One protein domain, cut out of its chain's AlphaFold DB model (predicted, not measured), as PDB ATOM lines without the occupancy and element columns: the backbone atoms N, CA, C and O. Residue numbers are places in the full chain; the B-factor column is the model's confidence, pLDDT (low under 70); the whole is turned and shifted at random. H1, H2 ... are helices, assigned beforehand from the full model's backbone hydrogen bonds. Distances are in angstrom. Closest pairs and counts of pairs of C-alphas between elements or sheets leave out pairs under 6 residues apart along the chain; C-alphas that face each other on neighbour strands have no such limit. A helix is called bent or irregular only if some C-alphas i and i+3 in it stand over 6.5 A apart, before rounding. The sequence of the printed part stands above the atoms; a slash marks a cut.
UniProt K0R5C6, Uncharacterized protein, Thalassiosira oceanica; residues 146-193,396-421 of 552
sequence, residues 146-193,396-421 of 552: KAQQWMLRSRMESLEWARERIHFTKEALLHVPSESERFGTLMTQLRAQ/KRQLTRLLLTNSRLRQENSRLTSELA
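This is residues 146 to 193 and 396 to 421 of the 552 residues of an uncharacterized protein of Thalassiosira oceanica (UniProt K0R5C6). Two long helices, H1 and H3, run side by side in opposite ways as a loose pair, with a slight crossing between them, and a third helix, H2, follows beyond one end of H1 as an arm that sticks out. The arm, residues 171 to 193, stands free and adds much of the length of a thin, rod-like outline. The printed part has 74 residues, with three named helices in the order H1, H2, H3 along the chain and no named strand; the class is all helix. The whole is extended, with a radius of gyration of the C-alphas of 20.9 A, and the C-alphas span 70 by 18 by 14 A.

H1, residues 146 to 174, is close to H3, residues 396 to 421, but not clearly touching it, with 1 pair of C-alphas within 8 A. Their closest C-alphas are those of Leu 159 and Asn 406, 7.8 A apart. The two helices run opposite ways at a shallow tilt of 27 degrees, and their centres are 11.4 A apart. A tight link of 4 residues joins H1 to H2, residues 179 to 193. H1 and H2 are apart, and H2 and H3 are apart as well. In H1, H2 and H3 every O i to N i+4 pair of the backbone is within hydrogen-bond range.

H1 begins at Lys 146, with its C-alpha at (330.824, 204.504, 365.185), and ends at Leu 174, 42.2 A from first to last C-alpha. It is the longest helix by residues, with 29. H2 has 15 residues, from Glu 179 to Gln 193, and measures 20.4 A; C-alpha 193 is at (281.240, 158.329, 378.329). H3 has 26 residues, from Lys 396 to Ala 421, and measures 37.6 A, ending with C-alpha 421 at (340.419, 192.948, 360.689). No helix is bent.

The two C-alphas farthest apart are those of Gln 193 and Ala 421, at 70.8 A. Without the residues that stand free, the body has 51 residues and spans 37 by 17 by 12 A. Residues 194 to 395 are cut out and not printed, and C-alphas 193 and 396 are 36.2 A apart across the cut; the link from H2 to H3 lies across it. The mean pLDDT of the printed part is 78.1. It is under 70 at residues 169 to 183, residue 186 and residue 193; the mean is 67 in H2 and 89 in H3.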
ATOM      1  N   LYS A 146     332.019 204.347 364.339       70.38
ATOM      2  CA  LYS A 146     330.824 204.504 365.185       70.38
ATOM      3  C   LYS A 146     329.548 203.950 364.528       70.38
ATOM      4  O   LYS A 146     328.776 203.263 365.192       70.38
ATOM      5  N   ALA A 147     329.340 204.187 363.230       70.38
ATOM      6  CA  ALA A 147     328.221 203.618 362.475       70.38
ATOM      7  C   ALA A 147     328.365 202.096 362.285       70.38
ATOM      8  O   ALA A 147     327.393 201.360 362.453       70.38
ATOM      9  N   GLN A 148     329.579 201.603 362.013       75.06
ATOM     10  CA  GLN A 148     329.862 200.163 361.949       75.06
ATOM     11  C   GLN A 148     329.610 199.471 363.299       75.06
ATOM     12  O   GLN A 148     328.960 198.427 363.344       75.06
ATOM     13  N   GLN A 149     330.052 200.076 364.404       77.69
ATOM     14  CA  GLN A 149     329.834 199.575 365.764       77.69
ATOM     15  C   GLN A 149     328.344 199.555 366.147       77.69
ATOM     16  O   GLN A 149     327.887 198.593 366.765       77.69
ATOM     17  N   TRP A 150     327.572 200.573 365.749       86.00
ATOM     18  CA  TRP A 150     326.120 200.601 365.955       86.00
ATOM     19  C   TRP A 150     325.406 199.503 365.150       86.00
ATOM     20  O   TRP A 150     324.609 198.751 365.713       86.00
ATOM     21  N   MET A 151     325.756 199.331 363.867       79.12
ATOM     22  CA  MET A 151     325.233 198.234 363.040       79.12
ATOM     23  C   MET A 151     325.585 196.853 363.608       79.12
ATOM     24  O   MET A 151     324.759 195.944 363.540       79.12
ATOM     25  N   LEU A 152     326.783 196.684 364.181       84.56
ATOM     26  CA  LEU A 152     327.179 195.443 364.845       84.56
ATOM     27  C   LEU A 152     326.310 195.177 366.083       84.56
ATOM     28  O   LEU A 152     325.765 194.083 366.207       84.56
ATOM     29  N   ARG A 153     326.130 196.175 366.961       86.12
ATOM     30  CA  ARG A 153     325.302 196.050 368.173       86.12
ATOM     31  C   ARG A 153     323.853 195.684 367.833       86.12
ATOM     32  O   ARG A 153     323.373 194.663 368.311       86.12
ATOM     33  N   SER A 154     323.214 196.428 366.929       87.19
ATOM     34  CA  SER A 154     321.835 196.148 366.501       87.19
ATOM     35  C   SER A 154     321.683 194.760 365.847       87.19
ATOM     36  O   SER A 154     320.683 194.068 366.048       87.19
ATOM     37  N   ARG A 155     322.709 194.283 365.123       79.69
ATOM     38  CA  ARG A 155     322.748 192.904 364.599       79.69
ATOM     39  C   ARG A 155     322.908 191.842 365.696       79.69
ATOM     40  O   ARG A 155     322.378 190.749 365.516       79.69
ATOM     41  N   MET A 156     323.599 192.124 366.804       85.31
ATOM     42  CA  MET A 156     323.691 191.201 367.948       85.31
ATOM     43  C   MET A 156     322.358 191.105 368.697       85.31
ATOM     44  O   MET A 156     321.847 190.000 368.843       85.31
ATOM     45  N   GLU A 157     321.737 192.240 369.027       88.44
ATOM     46  CA  GLU A 157     320.401 192.311 369.650       88.44
ATOM     47  C   GLU A 157     319.354 191.544 368.809       88.44
ATOM     48  O   GLU A 157     318.582 190.726 369.314       88.44
ATOM     49  N   SER A 158     319.386 191.720 367.481       79.12
ATOM     50  CA  SER A 158     318.522 190.985 366.546       79.12
ATOM     51  C   SER A 158     318.803 189.471 366.510       79.12
ATOM     52  O   SER A 158     317.878 188.670 366.342       79.12
ATOM     53  N   LEU A 159     320.061 189.050 366.689       79.56
ATOM     54  CA  LEU A 159     320.440 187.636 366.785       79.56
ATOM     55  C   LEU A 159     320.023 187.008 368.121       79.56
ATOM     56  O   LEU A 159     319.686 185.823 368.133       79.56
ATOM     57  N   GLU A 160     320.025 187.763 369.216       85.62
ATOM     58  CA  GLU A 160     319.575 187.312 370.540       85.62
ATOM     59  C   GLU A 160     318.058 187.114 370.559       85.62
ATOM     60  O   GLU A 160     317.600 185.996 370.792       85.62
ATOM     61  N   TRP A 161     317.287 188.110 370.118       89.56
ATOM     62  CA  TRP A 161     315.837 187.984 369.916       89.56
ATOM     63  C   TRP A 161     315.466 186.818 368.977       89.56
ATOM     64  O   TRP A 161     314.482 186.102 369.186       89.56
ATOM     65  N   ALA A 162     316.277 186.562 367.943       70.25
ATOM     66  CA  ALA A 162     316.092 185.401 367.074       70.25
ATOM     67  C   ALA A 162     316.384 184.064 367.786       70.25
ATOM     68  O   ALA A 162     315.696 183.079 367.507       70.25
ATOM     69  N   ARG A 163     317.362 184.001 368.705       76.56
ATOM     70  CA  ARG A 163     317.631 182.814 369.544       76.56
ATOM     71  C   ARG A 163     316.486 182.557 370.520       76.56
ATOM     72  O   ARG A 163     316.015 181.425 370.585       76.56
ATOM     73  N   GLU A 164     316.004 183.586 371.213       84.25
ATOM     74  CA  GLU A 164     314.861 183.488 372.132       84.25
ATOM     75  C   GLU A 164     313.614 182.973 371.410       84.25
ATOM     76  O   GLU A 164     312.977 182.021 371.860       84.25
ATOM     77  N   ARG A 165     313.309 183.515 370.224       78.50
ATOM     78  CA  ARG A 165     312.197 183.026 369.399       78.50
ATOM     79  C   ARG A 165     312.382 181.588 368.923       78.50
ATOM     80  O   ARG A 165     311.387 180.867 368.848       78.50
ATOM     81  N   ILE A 166     313.604 181.147 368.613       73.56
ATOM     82  CA  ILE A 166     313.882 179.730 368.319       73.56
ATOM     83  C   ILE A 166     313.611 178.873 369.559       73.56
ATOM     84  O   ILE A 166     312.942 177.850 369.437       73.56
ATOM     85  N   HIS A 167     314.067 179.303 370.739       72.25
ATOM     86  CA  HIS A 167     313.848 178.591 371.998       72.25
ATOM     87  C   HIS A 167     312.353 178.475 372.319       72.25
ATOM     88  O   HIS A 167     311.839 177.372 372.461       72.25
ATOM     89  N   PHE A 168     311.621 179.590 372.317       73.81
ATOM     90  CA  PHE A 168     310.175 179.613 372.541       73.81
ATOM     91  C   PHE A 168     309.408 178.752 371.523       73.81
ATOM     92  O   PHE A 168     308.515 178.000 371.898       73.81
ATOM     93  N   THR A 169     309.787 178.789 370.238       66.56
ATOM     94  CA  THR A 169     309.149 177.950 369.204       66.56
ATOM     95  C   THR A 169     309.477 176.462 369.387       66.56
ATOM     96  O   THR A 169     308.634 175.618 369.093       66.56
ATOM     97  N   LYS A 170     310.673 176.123 369.889       68.81
ATOM     98  CA  LYS A 170     311.058 174.748 370.243       68.81
ATOM     99  C   LYS A 170     310.258 174.242 371.445       68.81
ATOM    100  O   LYS A 170     309.718 173.146 371.372       68.81
ATOM    101  N   GLU A 171     310.131 175.034 372.506       68.62
ATOM    102  CA  GLU A 171     309.346 174.644 373.681       68.62
ATOM    103  C   GLU A 171     307.853 174.543 373.353       68.62
ATOM    104  O   GLU A 171     307.209 173.573 373.744       68.62
ATOM    105  N   ALA A 172     307.317 175.451 372.530       65.75
ATOM    106  CA  ALA A 172     305.962 175.336 371.995       65.75
ATOM    107  C   ALA A 172     305.771 174.077 371.129       65.75
ATOM    108  O   ALA A 172     304.706 173.472 371.182       65.75
ATOM    109  N   LEU A 173     306.789 173.653 370.363       60.28
ATOM    110  CA  LEU A 173     306.778 172.397 369.600       60.28
ATOM    111  C   LEU A 173     306.813 171.149 370.494       60.28
ATOM    112  O   LEU A 173     306.146 170.173 370.168       60.28
ATOM    113  N   LEU A 174     307.563 171.182 371.600       63.81
ATOM    114  CA  LEU A 174     307.581 170.112 372.606       63.81
ATOM    115  C   LEU A 174     306.254 170.031 373.380       63.81
ATOM    116  O   LEU A 174     305.845 168.944 373.771       63.81
ATOM    117  N   HIS A 175     305.559 171.161 373.537       59.72
ATOM    118  CA  HIS A 175     304.240 171.256 374.168       59.72
ATOM    119  C   HIS A 175     303.058 171.123 373.189       59.72
ATOM    120  O   HIS A 175     301.914 171.279 373.614       59.72
ATOM    121  N   VAL A 176     303.274 170.816 371.900       51.34
ATOM    122  CA  VAL A 176     302.179 170.328 371.044       51.34
ATOM    123  C   VAL A 176     301.831 168.924 371.541       51.34
ATOM    124  O   VAL A 176     302.641 168.022 371.328       51.34
ATOM    125  N   PRO A 177     300.655 168.691 372.163       55.88
ATOM    126  CA  PRO A 177     300.325 167.366 372.667       55.88
ATOM    127  C   PRO A 177     300.251 166.427 371.474       55.88
ATOM    128  O   PRO A 177     299.537 166.725 370.506       55.88
ATOM    129  N   SER A 178     301.007 165.333 371.529       57.19
ATOM    130  CA  SER A 178     301.133 164.397 370.420       57.19
ATOM    131  C   SER A 178     299.759 163.891 369.988       57.19
ATOM    132  O   SER A 178     298.825 163.788 370.791       57.19
ATOM    133  N   GLU A 179     299.614 163.525 368.713       55.12
ATOM    134  CA  GLU A 179     298.357 162.944 368.225       55.12
ATOM    135  C   GLU A 179     297.977 161.689 369.039       55.12
ATOM    136  O   GLU A 179     296.796 161.457 369.285       55.12
ATOM    137  N   SER A 180     298.967 160.962 369.577       54.59
ATOM    138  CA  SER A 180     298.802 159.882 370.557       54.59
ATOM    139  C   SER A 180     298.250 160.317 371.921       54.59
ATOM    140  O   SER A 180     297.397 159.617 372.457       54.59
ATOM    141  N   GLU A 181     298.672 161.447 372.494       63.59
ATOM    142  CA  GLU A 181     298.141 161.955 373.774       63.59
ATOM    143  C   GLU A 181     296.738 162.541 373.610       63.59
ATOM    144  O   GLU A 181     295.857 162.294 374.437       63.59
ATOM    145  N   ARG A 182     296.486 163.249 372.501       62.47
ATOM    146  CA  ARG A 182     295.138 163.715 372.147       62.47
ATOM    147  C   ARG A 182     294.196 162.535 371.915       62.47
ATOM    148  O   ARG A 182     293.090 162.528 372.450       62.47
ATOM    149  N   PHE A 183     294.646 161.509 371.191       57.03
ATOM    150  CA  PHE A 183     293.889 160.275 370.982       57.03
ATOM    151  C   PHE A 183     293.700 159.482 372.282       57.03
ATOM    152  O   PHE A 183     292.599 159.011 372.542       57.03
ATOM    153  N   GLY A 184     294.717 159.382 373.141       70.94
ATOM    154  CA  GLY A 184     294.619 158.744 374.457       70.94
ATOM    155  C   GLY A 184     293.624 159.454 375.377       70.94
ATOM    156  O   GLY A 184     292.804 158.802 376.027       70.94
ATOM    157  N   THR A 185     293.617 160.789 375.358       72.88
ATOM    158  CA  THR A 185     292.641 161.624 376.074       72.88
ATOM    159  C   THR A 185     291.231 161.407 375.523       72.88
ATOM    160  O   THR A 185     290.322 161.108 376.294       72.88
ATOM    161  N   LEU A 186     291.048 161.449 374.197       64.81
ATOM    162  CA  LEU A 186     289.767 161.164 373.534       64.81
ATOM    163  C   LEU A 186     289.261 159.748 373.816       64.81
ATOM    164  O   LEU A 186     288.088 159.574 374.120       64.81
ATOM    165  N   MET A 187     290.122 158.732 373.773       72.00
ATOM    166  CA  MET A 187     289.757 157.347 374.082       72.00
ATOM    167  C   MET A 187     289.438 157.150 375.567       72.00
ATOM    168  O   MET A 187     288.603 156.309 375.902       72.00
ATOM    169  N   THR A 188     290.047 157.937 376.456       76.50
ATOM    170  CA  THR A 188     289.720 157.954 377.890       76.50
ATOM    171  C   THR A 188     288.383 158.648 378.141       76.50
ATOM    172  O   THR A 188     287.550 158.097 378.855       76.50
ATOM    173  N   GLN A 189     288.111 159.781 377.486       72.56
ATOM    174  CA  GLN A 189     286.805 160.451 377.521       72.56
ATOM    175  C   GLN A 189     285.698 159.578 376.912       72.56
ATOM    176  O   GLN A 189     284.645 159.428 377.519       72.56
ATOM    177  N   LEU A 190     285.947 158.924 375.773       72.00
ATOM    178  CA  LEU A 190     285.013 157.994 375.131       72.00
ATOM    179  C   LEU A 190     284.751 156.759 376.008       72.00
ATOM    180  O   LEU A 190     283.624 156.272 376.074       72.00
ATOM    181  N   ARG A 191     285.775 156.255 376.710       73.38
ATOM    182  CA  ARG A 191     285.618 155.176 377.695       73.38
ATOM    183  C   ARG A 191     284.798 155.644 378.895       73.38
ATOM    184  O   ARG A 191     283.868 154.941 379.261       73.38
ATOM    185  N   ALA A 192     285.072 156.827 379.444       72.88
ATOM    186  CA  ALA A 192     284.287 157.413 380.529       72.88
ATOM    187  C   ALA A 192     282.826 157.664 380.110       72.88
ATOM    188  O   ALA A 192     281.916 157.349 380.865       72.88
ATOM    189  N   GLN A 193     282.582 158.129 378.882       65.50
ATOM    190  CA  GLN A 193     281.240 158.329 378.329       65.50
ATOM    191  C   GLN A 193     280.493 157.004 378.090       65.50
ATOM    192  O   GLN A 193     279.279 156.969 378.242       65.50
ATOM    193  N   LYS A 396     306.835 174.425 360.129       86.94
ATOM    194  CA  LYS A 396     308.045 173.842 359.503       86.94
ATOM    195  C   LYS A 396     308.633 174.728 358.390       86.94
ATOM    196  O   LYS A 396     309.859 174.827 358.267       86.94
ATOM    197  N   ARG A 397     307.797 175.429 357.610       90.62
ATOM    198  CA  ARG A 397     308.253 176.429 356.620       90.62
ATOM    199  C   ARG A 397     308.831 177.677 357.286       90.62
ATOM    200  O   ARG A 397     309.865 178.168 356.836       90.62
ATOM    201  N   GLN A 398     308.207 178.177 358.352       89.12
ATOM    202  CA  GLN A 398     308.704 179.321 359.122       89.12
ATOM    203  C   GLN A 398     310.068 179.017 359.755       89.12
ATOM    204  O   GLN A 398     310.994 179.807 359.586       89.12
ATOM    205  N   LEU A 399     310.233 177.840 360.370       89.94
ATOM    206  CA  LEU A 399     311.517 177.381 360.907       89.94
ATOM    207  C   LEU A 399     312.595 177.297 359.813       89.94
ATOM    208  O   LEU A 399     313.688 177.829 359.988       89.94
ATOM    209  N   THR A 400     312.277 176.714 358.652       89.75
ATOM    210  CA  THR A 400     313.202 176.658 357.503       89.75
ATOM    211  C   THR A 400     313.623 178.057 357.031       89.75
ATOM    212  O   THR A 400     314.813 178.300 356.830       89.75
ATOM    213  N   ARG A 401     312.682 179.007 356.903       90.31
ATOM    214  CA  ARG A 401     312.995 180.414 356.571       90.31
ATOM    215  C   ARG A 401     313.921 181.040 357.621       90.31
ATOM    216  O   ARG A 401     314.900 181.685 357.257       90.31
ATOM    217  N   LEU A 402     313.647 180.823 358.908       91.06
ATOM    218  CA  LEU A 402     314.419 181.393 360.014       91.06
ATOM    219  C   LEU A 402     315.851 180.832 360.079       91.06
ATOM    220  O   LEU A 402     316.794 181.592 360.286       91.06
ATOM    221  N   LEU A 403     316.031 179.529 359.833       89.06
ATOM    222  CA  LEU A 403     317.347 178.881 359.761       89.06
ATOM    223  C   LEU A 403     318.184 179.390 358.576       89.06
ATOM    224  O   LEU A 403     319.389 179.615 358.727       89.06
ATOM    225  N   LEU A 404     317.558 179.631 357.418       91.75
ATOM    226  CA  LEU A 404     318.215 180.244 356.257       91.75
ATOM    227  C   LEU A 404     318.656 181.685 356.563       91.75
ATOM    228  O   LEU A 404     319.805 182.043 356.297       91.75
ATOM    229  N   THR A 405     317.793 182.487 357.195       89.31
ATOM    230  CA  THR A 405     318.140 183.844 357.646       89.31
ATOM    231  C   THR A 405     319.266 183.830 358.684       89.31
ATOM    232  O   THR A 405     320.212 184.602 358.552       89.31
ATOM    233  N   ASN A 406     319.239 182.929 359.674       84.56
ATOM    234  CA  ASN A 406     320.306 182.818 360.676       84.56
ATOM    235  C   ASN A 406     321.650 182.426 360.034       84.56
ATOM    236  O   ASN A 406     322.676 183.022 360.350       84.56
ATOM    237  N   SER A 407     321.637 181.489 359.081       89.69
ATOM    238  CA  SER A 407     322.828 181.085 358.318       89.69
ATOM    239  C   SER A 407     323.412 182.252 357.515       89.69
ATOM    240  O   SER A 407     324.617 182.500 357.573       89.69
ATOM    241  N   ARG A 408     322.558 183.028 356.833       92.94
ATOM    242  CA  ARG A 408     322.970 184.240 356.109       92.94
ATOM    243  C   ARG A 408     323.536 185.309 357.048       92.94
ATOM    244  O   ARG A 408     324.575 185.883 356.740       92.94
ATOM    245  N   LEU A 409     322.899 185.559 358.193       87.56
ATOM    246  CA  LEU A 409     323.387 186.529 359.180       87.56
ATOM    247  C   LEU A 409     324.749 186.122 359.758       87.56
ATOM    248  O   LEU A 409     325.611 186.985 359.907       87.56
ATOM    249  N   ARG A 410     324.987 184.827 360.016       87.38
ATOM    250  CA  ARG A 410     326.317 184.319 360.401       87.38
ATOM    251  C   ARG A 410     327.353 184.585 359.309       87.38
ATOM    252  O   ARG A 410     328.407 185.128 359.616       87.38
ATOM    253  N   GLN A 411     327.037 184.271 358.050       93.38
ATOM    254  CA  GLN A 411     327.935 184.503 356.913       93.38
ATOM    255  C   GLN A 411     328.260 185.996 356.722       93.38
ATOM    256  O   GLN A 411     329.423 186.351 356.533       93.38
ATOM    257  N   GLU A 412     327.261 186.880 356.807       90.25
ATOM    258  CA  GLU A 412     327.475 188.331 356.751       90.25
ATOM    259  C   GLU A 412     328.302 188.839 357.941       90.25
ATOM    260  O   GLU A 412     329.150 189.706 357.746       90.25
ATOM    261  N   ASN A 413     328.101 188.293 359.147       88.38
ATOM    262  CA  ASN A 413     328.885 188.663 360.325       88.38
ATOM    263  C   ASN A 413     330.357 188.243 360.164       88.38
ATOM    264  O   ASN A 413     331.241 189.078 360.304       88.38
ATOM    265  N   SER A 414     330.635 187.000 359.750       90.81
ATOM    266  CA  SER A 414     332.001 186.546 359.437       90.81
ATOM    267  C   SER A 414     332.687 187.421 358.381       90.81
ATOM    268  O   SER A 414     333.865 187.745 358.525       90.81
ATOM    269  N   ARG A 415     331.948 187.849 357.345       94.56
ATOM    270  CA  ARG A 415     332.450 188.767 356.310       94.56
ATOM    271  C   ARG A 415     332.826 190.134 356.899       94.56
ATOM    272  O   ARG A 415     333.917 190.621 356.634       94.56
ATOM    273  N   LEU A 416     331.954 190.721 357.726       88.50
ATOM    274  CA  LEU A 416     332.199 192.008 358.391       88.50
ATOM    275  C   LEU A 416     333.350 191.936 359.409       88.50
ATOM    276  O   LEU A 416     334.127 192.881 359.505       88.50
ATOM    277  N   THR A 417     333.508 190.819 360.126       88.19
ATOM    278  CA  THR A 417     334.651 190.600 361.027       88.19
ATOM    279  C   THR A 417     335.974 190.555 360.260       88.19
ATOM    280  O   THR A 417     336.952 191.136 360.726       88.19
ATOM    281  N   SER A 418     336.008 189.930 359.073       87.12
ATOM    282  CA  SER A 418     337.187 189.956 358.193       87.12
ATOM    283  C   SER A 418     337.489 191.375 357.712       87.12
ATOM    284  O   SER A 418     338.590 191.867 357.925       87.12
ATOM    285  N   GLU A 419     336.489 192.079 357.166       88.62
ATOM    286  CA  GLU A 419     336.651 193.459 356.681       88.62
ATOM    287  C   GLU A 419     337.130 194.417 357.788       88.62
ATOM    288  O   GLU A 419     337.930 195.314 357.526       88.62
ATOM    289  N   LEU A 420     336.700 194.208 359.038       87.31
ATOM    290  CA  LEU A 420     337.170 194.973 360.195       87.31
ATOM    291  C   LEU A 420     338.610 194.615 360.607       87.31
ATOM    292  O   LEU A 420     339.341 195.493 361.069       87.31
ATOM    293  N   ALA A 421     339.036 193.359 360.450       82.88
ATOM    294  CA  ALA A 421     340.419 192.948 360.689       82.88
ATOM    295  C   ALA A 421     341.367 193.545 359.632       82.88
ATOM    296  O   ALA A 421     342.374 194.157 359.990       82.88
TER     297      ALA A 421